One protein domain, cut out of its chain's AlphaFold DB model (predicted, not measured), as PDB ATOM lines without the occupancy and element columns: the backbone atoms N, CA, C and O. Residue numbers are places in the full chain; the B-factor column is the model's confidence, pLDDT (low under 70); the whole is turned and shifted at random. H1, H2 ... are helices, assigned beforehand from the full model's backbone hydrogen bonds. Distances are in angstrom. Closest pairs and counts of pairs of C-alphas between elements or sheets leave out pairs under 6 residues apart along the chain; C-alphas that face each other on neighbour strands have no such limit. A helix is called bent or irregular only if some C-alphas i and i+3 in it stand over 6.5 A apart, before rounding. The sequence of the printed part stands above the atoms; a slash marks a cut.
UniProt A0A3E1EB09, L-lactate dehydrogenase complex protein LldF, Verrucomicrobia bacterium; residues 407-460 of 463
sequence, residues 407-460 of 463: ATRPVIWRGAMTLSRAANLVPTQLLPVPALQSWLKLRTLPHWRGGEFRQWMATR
ATOM      1  N   ALA A 407       3.652 -41.127  29.285       89.62
ATOM      2  CA  ALA A 407       3.723 -39.702  29.605       89.62
ATOM      3  C   ALA A 407       3.967 -39.414  31.092       89.62
ATOM      4  O   ALA A 407       4.568 -38.393  31.425       89.62
ATOM      5  N   THR A 408       3.547 -40.311  31.985       93.44
ATOM      6  CA  THR A 408       3.704 -40.153  33.443       93.44
ATOM      7  C   THR A 408       5.053 -40.635  33.969       93.44
ATOM      8  O   THR A 408       5.413 -40.313  35.099       93.44
ATOM      9  N   ARG A 409       5.847 -41.353  33.161       94.44
ATOM     10  CA  ARG A 409       7.176 -41.860  33.540       94.44
ATOM     11  C   ARG A 409       8.287 -40.991  32.926       94.44
ATOM     12  O   ARG A 409       8.617 -41.163  31.750       94.44
ATOM     13  N   PRO A 410       8.949 -40.092  33.690       91.31
ATOM     14  CA  PRO A 410       9.837 -39.067  33.126       91.31
ATOM     15  C   PRO A 410      11.039 -39.600  32.340       91.31
ATOM     16  O   PRO A 410      11.533 -38.921  31.437       91.31
ATOM     17  N   VAL A 411      11.557 -40.774  32.711       91.56
ATOM     18  CA  VAL A 411      12.689 -41.422  32.023       91.56
ATOM     19  C   VAL A 411      12.244 -41.966  30.667       91.56
ATOM     20  O   VAL A 411      12.874 -41.668  29.654       91.56
ATOM     21  N   ILE A 412      11.113 -42.677  30.631       90.62
ATOM     22  CA  ILE A 412      10.567 -43.258  29.399       90.62
ATOM     23  C   ILE A 412      10.129 -42.148  28.443       90.62
ATOM     24  O   ILE A 412      10.507 -42.162  27.275       90.62
ATOM     25  N   TRP A 413       9.429 -41.126  28.945       88.88
ATOM     26  CA  TRP A 413       9.033 -39.970  28.141       88.88
ATOM     27  C   TRP A 413      10.237 -39.253  27.515       88.88
ATOM     28  O   TRP A 413      10.196 -38.852  26.352       88.88
ATOM     29  N   ARG A 414      11.341 -39.092  28.261       85.81
ATOM     30  CA  ARG A 414      12.589 -38.516  27.729       85.81
ATOM     31  C   ARG A 414      13.161 -39.355  26.587       85.81
ATOM     32  O   ARG A 414      13.415 -38.786  25.528       85.81
ATOM     33  N   GLY A 415      13.297 -40.668  26.779       87.00
ATOM     34  CA  GLY A 415      13.789 -41.579  25.738       87.00
ATOM     35  C   GLY A 415      12.889 -41.618  24.497       87.00
ATOM     36  O   GLY A 415      13.363 -41.553  23.362       87.00
ATOM     37  N   ALA A 416      11.569 -41.629  24.693       86.62
ATOM     38  CA  ALA A 416      10.607 -41.590  23.596       86.62
ATOM     39  C   ALA A 416      10.696 -40.287  22.790       86.62
ATOM     40  O   ALA A 416      10.622 -40.314  21.564       86.62
ATOM     41  N   MET A 417      10.915 -39.143  23.447       86.12
ATOM     42  CA  MET A 417      11.096 -37.864  22.751       86.12
ATOM     43  C   MET A 417      12.398 -37.793  21.952       86.12
ATOM     44  O   MET A 417      12.378 -37.246  20.848       86.12
ATOM     45  N   THR A 418      13.494 -38.393  22.428       81.12
ATOM     46  CA  THR A 418      14.749 -38.475  21.653       81.12
ATOM     47  C   THR A 418      14.617 -39.356  20.411       81.12
ATOM     48  O   THR A 418      15.200 -39.051  19.376       81.12
ATOM     49  N   LEU A 419      13.792 -40.404  20.477       83.31
ATOM     50  CA  LEU A 419      13.530 -41.313  19.355       83.31
ATOM     51  C   LEU A 419      12.341 -40.876  18.485       83.31
ATOM     52  O   LEU A 419      12.006 -41.536  17.504       83.31
ATOM     53  N   SER A 420      11.706 -39.750  18.807       84.44
ATOM     54  CA  SER A 420      10.434 -39.354  18.200       84.44
ATOM     55  C   SER A 420      10.514 -39.093  16.690       84.44
ATOM     56  O   SER A 420       9.525 -39.278  15.990       84.44
ATOM     57  N   ARG A 421      11.696 -38.761  16.144       81.69
ATOM     58  CA  ARG A 421      11.913 -38.628  14.688       81.69
ATOM     59  C   ARG A 421      11.628 -39.926  13.918       81.69
ATOM     60  O   ARG A 421      11.199 -39.851  12.767       81.69
ATOM     61  N   ALA A 422      11.790 -41.086  14.560       84.62
ATOM     62  CA  ALA A 422      11.456 -42.387  13.982       84.62
ATOM     63  C   ALA A 422       9.939 -42.608  13.828       84.62
ATOM     64  O   ALA A 422       9.532 -43.505  13.096       84.62
ATOM     65  N   ALA A 423       9.087 -41.771  14.437       83.06
ATOM     66  CA  ALA A 423       7.634 -41.857  14.282       83.06
ATOM     67  C   ALA A 423       7.179 -41.718  12.816       83.06
ATOM     68  O   ALA A 423       6.158 -42.286  12.445       83.06
ATOM     69  N   ASN A 424       7.954 -41.026  11.969       84.44
ATOM     70  CA  ASN A 424       7.675 -40.903  10.532       84.44
ATOM     71  C   ASN A 424       7.872 -42.208   9.749       84.44
ATOM     72  O   ASN A 424       7.358 -42.336   8.644       84.44
ATOM     73  N   LEU A 425       8.611 -43.169  10.311       85.56
ATOM     74  CA  LEU A 425       8.834 -44.489   9.714       85.56
ATOM     75  C   LEU A 425       7.730 -45.483  10.095       85.56
ATOM     76  O   LEU A 425       7.670 -46.579   9.543       85.56
ATOM     77  N   VAL A 426       6.862 -45.122  11.046       82.94
ATOM     78  CA  VAL A 426       5.784 -45.993  11.512       82.94
ATOM     79  C   VAL A 426       4.638 -45.948  10.497       82.94
ATOM     80  O   VAL A 426       4.064 -44.876  10.280       82.94
ATOM     81  N   PRO A 427       4.235 -47.088   9.900       80.94
ATOM     82  CA  PRO A 427       3.104 -47.139   8.982       80.94
ATOM     83  C   PRO A 427       1.793 -47.024   9.772       80.94
ATOM     84  O   PRO A 427       1.114 -48.008  10.057       80.94
ATOM     85  N   THR A 428       1.433 -45.796  10.148       78.31
ATOM     86  CA  THR A 428       0.285 -45.491  11.025       78.31
ATOM     87  C   THR A 428      -1.059 -46.004  10.499       78.31
ATOM     88  O   THR A 428      -1.961 -46.262  11.291       78.31
ATOM     89  N   GLN A 429      -1.174 -46.229   9.187       75.62
ATOM     90  CA  GLN A 429      -2.341 -46.830   8.529       75.62
ATOM     91  C   GLN A 429      -2.555 -48.309   8.885       75.62
ATOM     92  O   GLN A 429      -3.688 -48.785   8.851       75.62
ATOM     93  N   LEU A 430      -1.489 -49.028   9.246       80.19
ATOM     94  CA  LEU A 430      -1.538 -50.449   9.600       80.19
ATOM     95  C   LEU A 430      -1.809 -50.678  11.093       80.19
ATOM     96  O   LEU A 430      -2.028 -51.813  11.510       80.19
ATOM     97  N   LEU A 431      -1.812 -49.620  11.912       80.69
ATOM     98  CA  LEU A 431      -2.087 -49.740  13.341       80.69
ATOM     99  C   LEU A 431      -3.552 -50.165  13.565       80.69
ATOM    100  O   LEU A 431      -4.465 -49.482  13.085       80.69
ATOM    101  N   PRO A 432      -3.815 -51.243  14.330       80.50
ATOM    102  CA  PRO A 432      -5.160 -51.770  14.561       80.50
ATOM    103  C   PRO A 432      -5.913 -50.959  15.631       80.50
ATOM    104  O   PRO A 432      -6.439 -51.503  16.599       80.50
ATOM    105  N   VAL A 433      -5.953 -49.631  15.483       81.62
ATOM    106  CA  VAL A 433      -6.657 -48.714  16.389       81.62
ATOM    107  C   VAL A 433      -7.882 -48.157  15.656       81.62
ATOM    108  O   VAL A 433      -7.726 -47.259  14.826       81.62
ATOM    109  N   PRO A 434      -9.112 -48.629  15.948       79.81
ATOM    110  CA  PRO A 434     -10.312 -48.261  15.187       79.81
ATOM    111  C   PRO A 434     -10.565 -46.749  15.092       79.81
ATOM    112  O   PRO A 434     -10.988 -46.245  14.049       79.81
ATOM    113  N   ALA A 435     -10.268 -46.011  16.168       78.62
ATOM    114  CA  ALA A 435     -10.379 -44.553  16.212       78.62
ATOM    115  C   ALA A 435      -9.421 -43.878  15.215       78.62
ATOM    116  O   ALA A 435      -9.823 -42.996  14.455       78.62
ATOM    117  N   LEU A 436      -8.169 -44.346  15.169       81.12
ATOM    118  CA  LEU A 436      -7.146 -43.848  14.254       81.12
ATOM    119  C   LEU A 436      -7.481 -44.208  12.804       81.12
ATOM    120  O   LEU A 436      -7.426 -43.344  11.938       81.12
ATOM    121  N   GLN A 437      -7.901 -45.446  12.542       82.75
ATOM    122  CA  GLN A 437      -8.310 -45.881  11.204       82.75
ATOM    123  C   GLN A 437      -9.496 -45.066  10.678       82.75
ATOM    124  O   GLN A 437      -9.527 -44.701   9.507       82.75
ATOM    125  N   SER A 438     -10.465 -44.745  11.540       80.00
ATOM    126  CA  SER A 438     -11.613 -43.908  11.169       80.00
ATOM    127  C   SER A 438     -11.187 -42.476  10.835       80.00
ATOM    128  O   SER A 438     -11.672 -41.909   9.860       80.00
ATOM    129  N   TRP A 439     -10.248 -41.913  11.599       81.50
ATOM    130  CA  TRP A 439      -9.677 -40.591  11.344       81.50
ATOM    131  C   TRP A 439      -8.861 -40.546  10.042       81.50
ATOM    132  O   TRP A 439      -9.029 -39.623   9.243       81.50
ATOM    133  N   LEU A 440      -8.050 -41.580   9.785       85.88
ATOM    134  CA  LEU A 440      -7.189 -41.688   8.603       85.88
ATOM    135  C   LEU A 440      -7.956 -41.808   7.274       85.88
ATOM    136  O   LEU A 440      -7.391 -41.535   6.220       85.88
ATOM    137  N   LYS A 441      -9.250 -42.160   7.301       83.75
ATOM    138  CA  LYS A 441     -10.111 -42.142   6.101       83.75
ATOM    139  C   LYS A 441     -10.367 -40.735   5.562       83.75
ATOM    140  O   LYS A 441     -10.685 -40.590   4.389       83.75
ATOM    141  N   LEU A 442     -10.293 -39.721   6.425       83.94
ATOM    142  CA  LEU A 442     -10.643 -38.335   6.093       83.94
ATOM    143  C   LEU A 442      -9.467 -37.367   6.256       83.94
ATOM    144  O   LEU A 442      -9.535 -36.241   5.770       83.94
ATOM    145  N   ARG A 443      -8.422 -37.757   6.993       84.31
ATOM    146  CA  ARG A 443      -7.283 -36.903   7.349       84.31
ATOM    147  C   ARG A 443      -5.975 -37.686   7.294       84.31
ATOM    148  O   ARG A 443      -5.969 -38.901   7.425       84.31
ATOM    149  N   THR A 444      -4.857 -36.986   7.155       83.44
ATOM    150  CA  THR A 444      -3.507 -37.562   7.222       83.44
ATOM    151  C   THR A 444      -2.755 -37.001   8.423       83.44
ATOM    152  O   THR A 444      -2.957 -35.846   8.807       83.44
ATOM    153  N   LEU A 445      -1.903 -37.818   9.053       81.44
ATOM    154  CA  LEU A 445      -1.040 -37.332  10.130       81.44
ATOM    155  C   LEU A 445       0.038 -36.418   9.532       81.44
ATOM    156  O   LEU A 445       0.649 -36.788   8.527       81.44
ATOM    157  N   PRO A 446       0.288 -35.236  10.121       83.50
ATOM    158  CA  PRO A 446       1.392 -34.400   9.684       83.50
ATOM    159  C   PRO A 446       2.720 -35.115   9.952       83.50
ATOM    160  O   PRO A 446       2.845 -35.878  10.912       83.50
ATOM    161  N   HIS A 447       3.730 -34.820   9.135       85.25
ATOM    162  CA  HIS A 447       5.085 -35.305   9.377       85.25
ATOM    163  C   HIS A 447       5.566 -34.829  10.755       85.25
ATOM    164  O   HIS A 447       5.536 -33.632  11.056       85.25
ATOM    165  N   TRP A 448       6.030 -35.752  11.595       84.31
ATOM    166  CA  TRP A 448       6.550 -35.448  12.919       84.31
ATOM    167  C   TRP A 448       7.810 -34.585  12.812       84.31
ATOM    168  O   TRP A 448       8.758 -34.931  12.101       84.31
ATOM    169  N   ARG A 449       7.813 -33.457  13.531       82.50
ATOM    170  CA  ARG A 449       8.928 -32.493  13.633       82.50
ATOM    171  C   ARG A 449       9.281 -32.157  15.094       82.50
ATOM    172  O   ARG A 449       9.925 -31.149  15.357       82.50
ATOM    173  N   GLY A 450       8.800 -32.958  16.049       79.12
ATOM    174  CA  GLY A 450       9.017 -32.748  17.485       79.12
ATOM    175  C   GLY A 450      10.382 -33.244  17.981       79.12
ATOM    176  O   GLY A 450      11.174 -33.784  17.215       79.12
ATOM    177  N   GLY A 451      10.638 -33.078  19.284       77.94
ATOM    178  CA  GLY A 451      11.867 -33.528  19.964       77.94
ATOM    179  C   GLY A 451      12.848 -32.403  20.319       77.94
ATOM    180  O   GLY A 451      13.542 -32.496  21.327       77.94
ATOM    181  N   GLU A 452      12.817 -31.290  19.584       82.44
ATOM    182  CA  GLU A 452      13.780 -30.186  19.740       82.44
ATOM    183  C   GLU A 452      13.456 -29.218  20.886       82.44
ATOM    184  O   GLU A 452      14.331 -28.484  21.332       82.44
ATOM    185  N   PHE A 453      12.215 -29.194  21.399       84.56
ATOM    186  CA  PHE A 453      11.787 -28.183  22.381       84.56
ATOM    187  C   PHE A 453      12.670 -28.153  23.631       84.56
ATOM    188  O   PHE A 453      13.002 -27.082  24.122       84.56
ATOM    189  N   ARG A 454      13.079 -29.317  24.153       80.75
ATOM    190  CA  ARG A 454      13.940 -29.378  25.345       80.75
ATOM    191  C   ARG A 454      15.361 -28.911  25.059       80.75
ATOM    192  O   ARG A 454      15.928 -28.216  25.894       80.75
ATOM    193  N   GLN A 455      15.901 -29.266  23.895       82.88
ATOM    194  CA  GLN A 455      17.205 -28.781  23.451       82.88
ATOM    195  C   GLN A 455      17.163 -27.262  23.295       82.88
ATOM    196  O   GLN A 455      17.934 -26.570  23.948       82.88
ATOM    197  N   TRP A 456      16.178 -26.744  22.557       87.56
ATOM    198  CA  TRP A 456      15.929 -25.311  22.422       87.56
ATOM    199  C   TRP A 456      15.753 -24.615  23.778       87.56
ATOM    200  O   TRP A 456      16.377 -23.590  24.022       87.56
ATOM    201  N   MET A 457      14.957 -25.171  24.695       88.25
ATOM    202  CA  MET A 457      14.707 -24.587  26.018       88.25
ATOM    203  C   MET A 457      15.971 -24.547  26.890       88.25
ATOM    204  O   MET A 457      16.121 -23.626  27.691       88.25
ATOM    205  N   ALA A 458      16.871 -25.523  26.740       87.38
ATOM    206  CA  ALA A 458      18.155 -25.553  27.433       87.38
ATOM    207  C   ALA A 458      19.171 -24.572  26.824       87.38
ATOM    208  O   ALA A 458      19.950 -23.973  27.559       87.38
ATOM    209  N   THR A 459      19.151 -24.389  25.499       90.00
ATOM    210  CA  THR A 459      20.113 -23.546  24.771       90.00
ATOM    211  C   THR A 459      19.614 -22.128  24.494       90.00
ATOM    212  O   THR A 459      20.359 -21.321  23.936       90.00
ATOM    213  N   ARG A 460      18.357 -21.794  24.829       91.38
ATOM    214  CA  ARG A 460      17.812 -20.452  24.590       91.38
ATOM    215  C   ARG A 460      18.584 -19.423  25.411       91.38
ATOM    216  O   ARG A 460      18.830 -19.620  26.602       91.38
TER     217      ARG A 460
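This is residues 407 to 460 of the 463 residues of the protein "L-lactate dehydrogenase complex protein LldF" of Verrucomicrobia bacterium (UniProt A0A3E1EB09). Picture an open, drawn-out loop that starts at H1, the longest helix, turns at a corner into the short H2, goes out to H3 at the far end, and folds back along residues 441 to 452 to H4, which lies toward the same end as H1. The four short helices are strung along this loop with no helix touching another, and part of H1 and most of H4 stick out from it, with residues 410 to 413 and 455 to 459. The printed part has 54 residues with four named helices, H1, H2, H3 and H4 in chain order, and no named strand; its class is all helix. It is loose, with a radius of gyration of the C-alphas of 14.0 A, and elongated, spanning 40 by 22 by 16 A.

Start at H1, residues 410 to 418, and step over Leu 419 into H2, residues 420 to 425; these two helices meet only through their link, which is tight. Look next for H3, residues 434 to 440, which is apart from H1 and from H2. Then go on to H4, residues 453 to 459, which is apart from H1, H2 and H3. In the backbones of H1, H3 and H4 each O i to N i+4 pair is within hydrogen-bond range; in H2 0 of 2 such pairs are, beside 2 of 3 O i to N i+3 pairs.

Find C-alpha 410 at (9.837, -39.067, 33.126); from there H1 runs 12.5 A to C-alpha 418 at (14.749, -38.475, 21.653), with z falling. H2 runs 10.0 A from Ser 420 to Leu 425; it is neither bent nor irregular, but only just: C-alphas 421 and 424 are 6.4 A apart. Look for H3 where x is negative: it begins with C-alpha 434 at (-10.312, -48.261, 15.187) and covers 9.8 A from Pro 434 to Leu 440. H4 also covers 9.8 A, from Phe 453 to C-alpha 459 at (20.113, -23.546, 24.771).

The two C-alphas farthest apart are those of Pro 434 and Arg 460, 40.7 A, while those of Ala 407 and Arg 460, the first and last printed residues, are 24.4 A apart. The printed part has no cut. The link from H2 to H3, 8 residues, is short, and the link from H3 to H4, residues 441 to 452, is long. Residues 408 to 413, 430 to 435 and 455 to 460 stand free. In the B-factor column you will find a mean pLDDT of 84.2 over the printed part of this predicted model, and no printed residue is under 70.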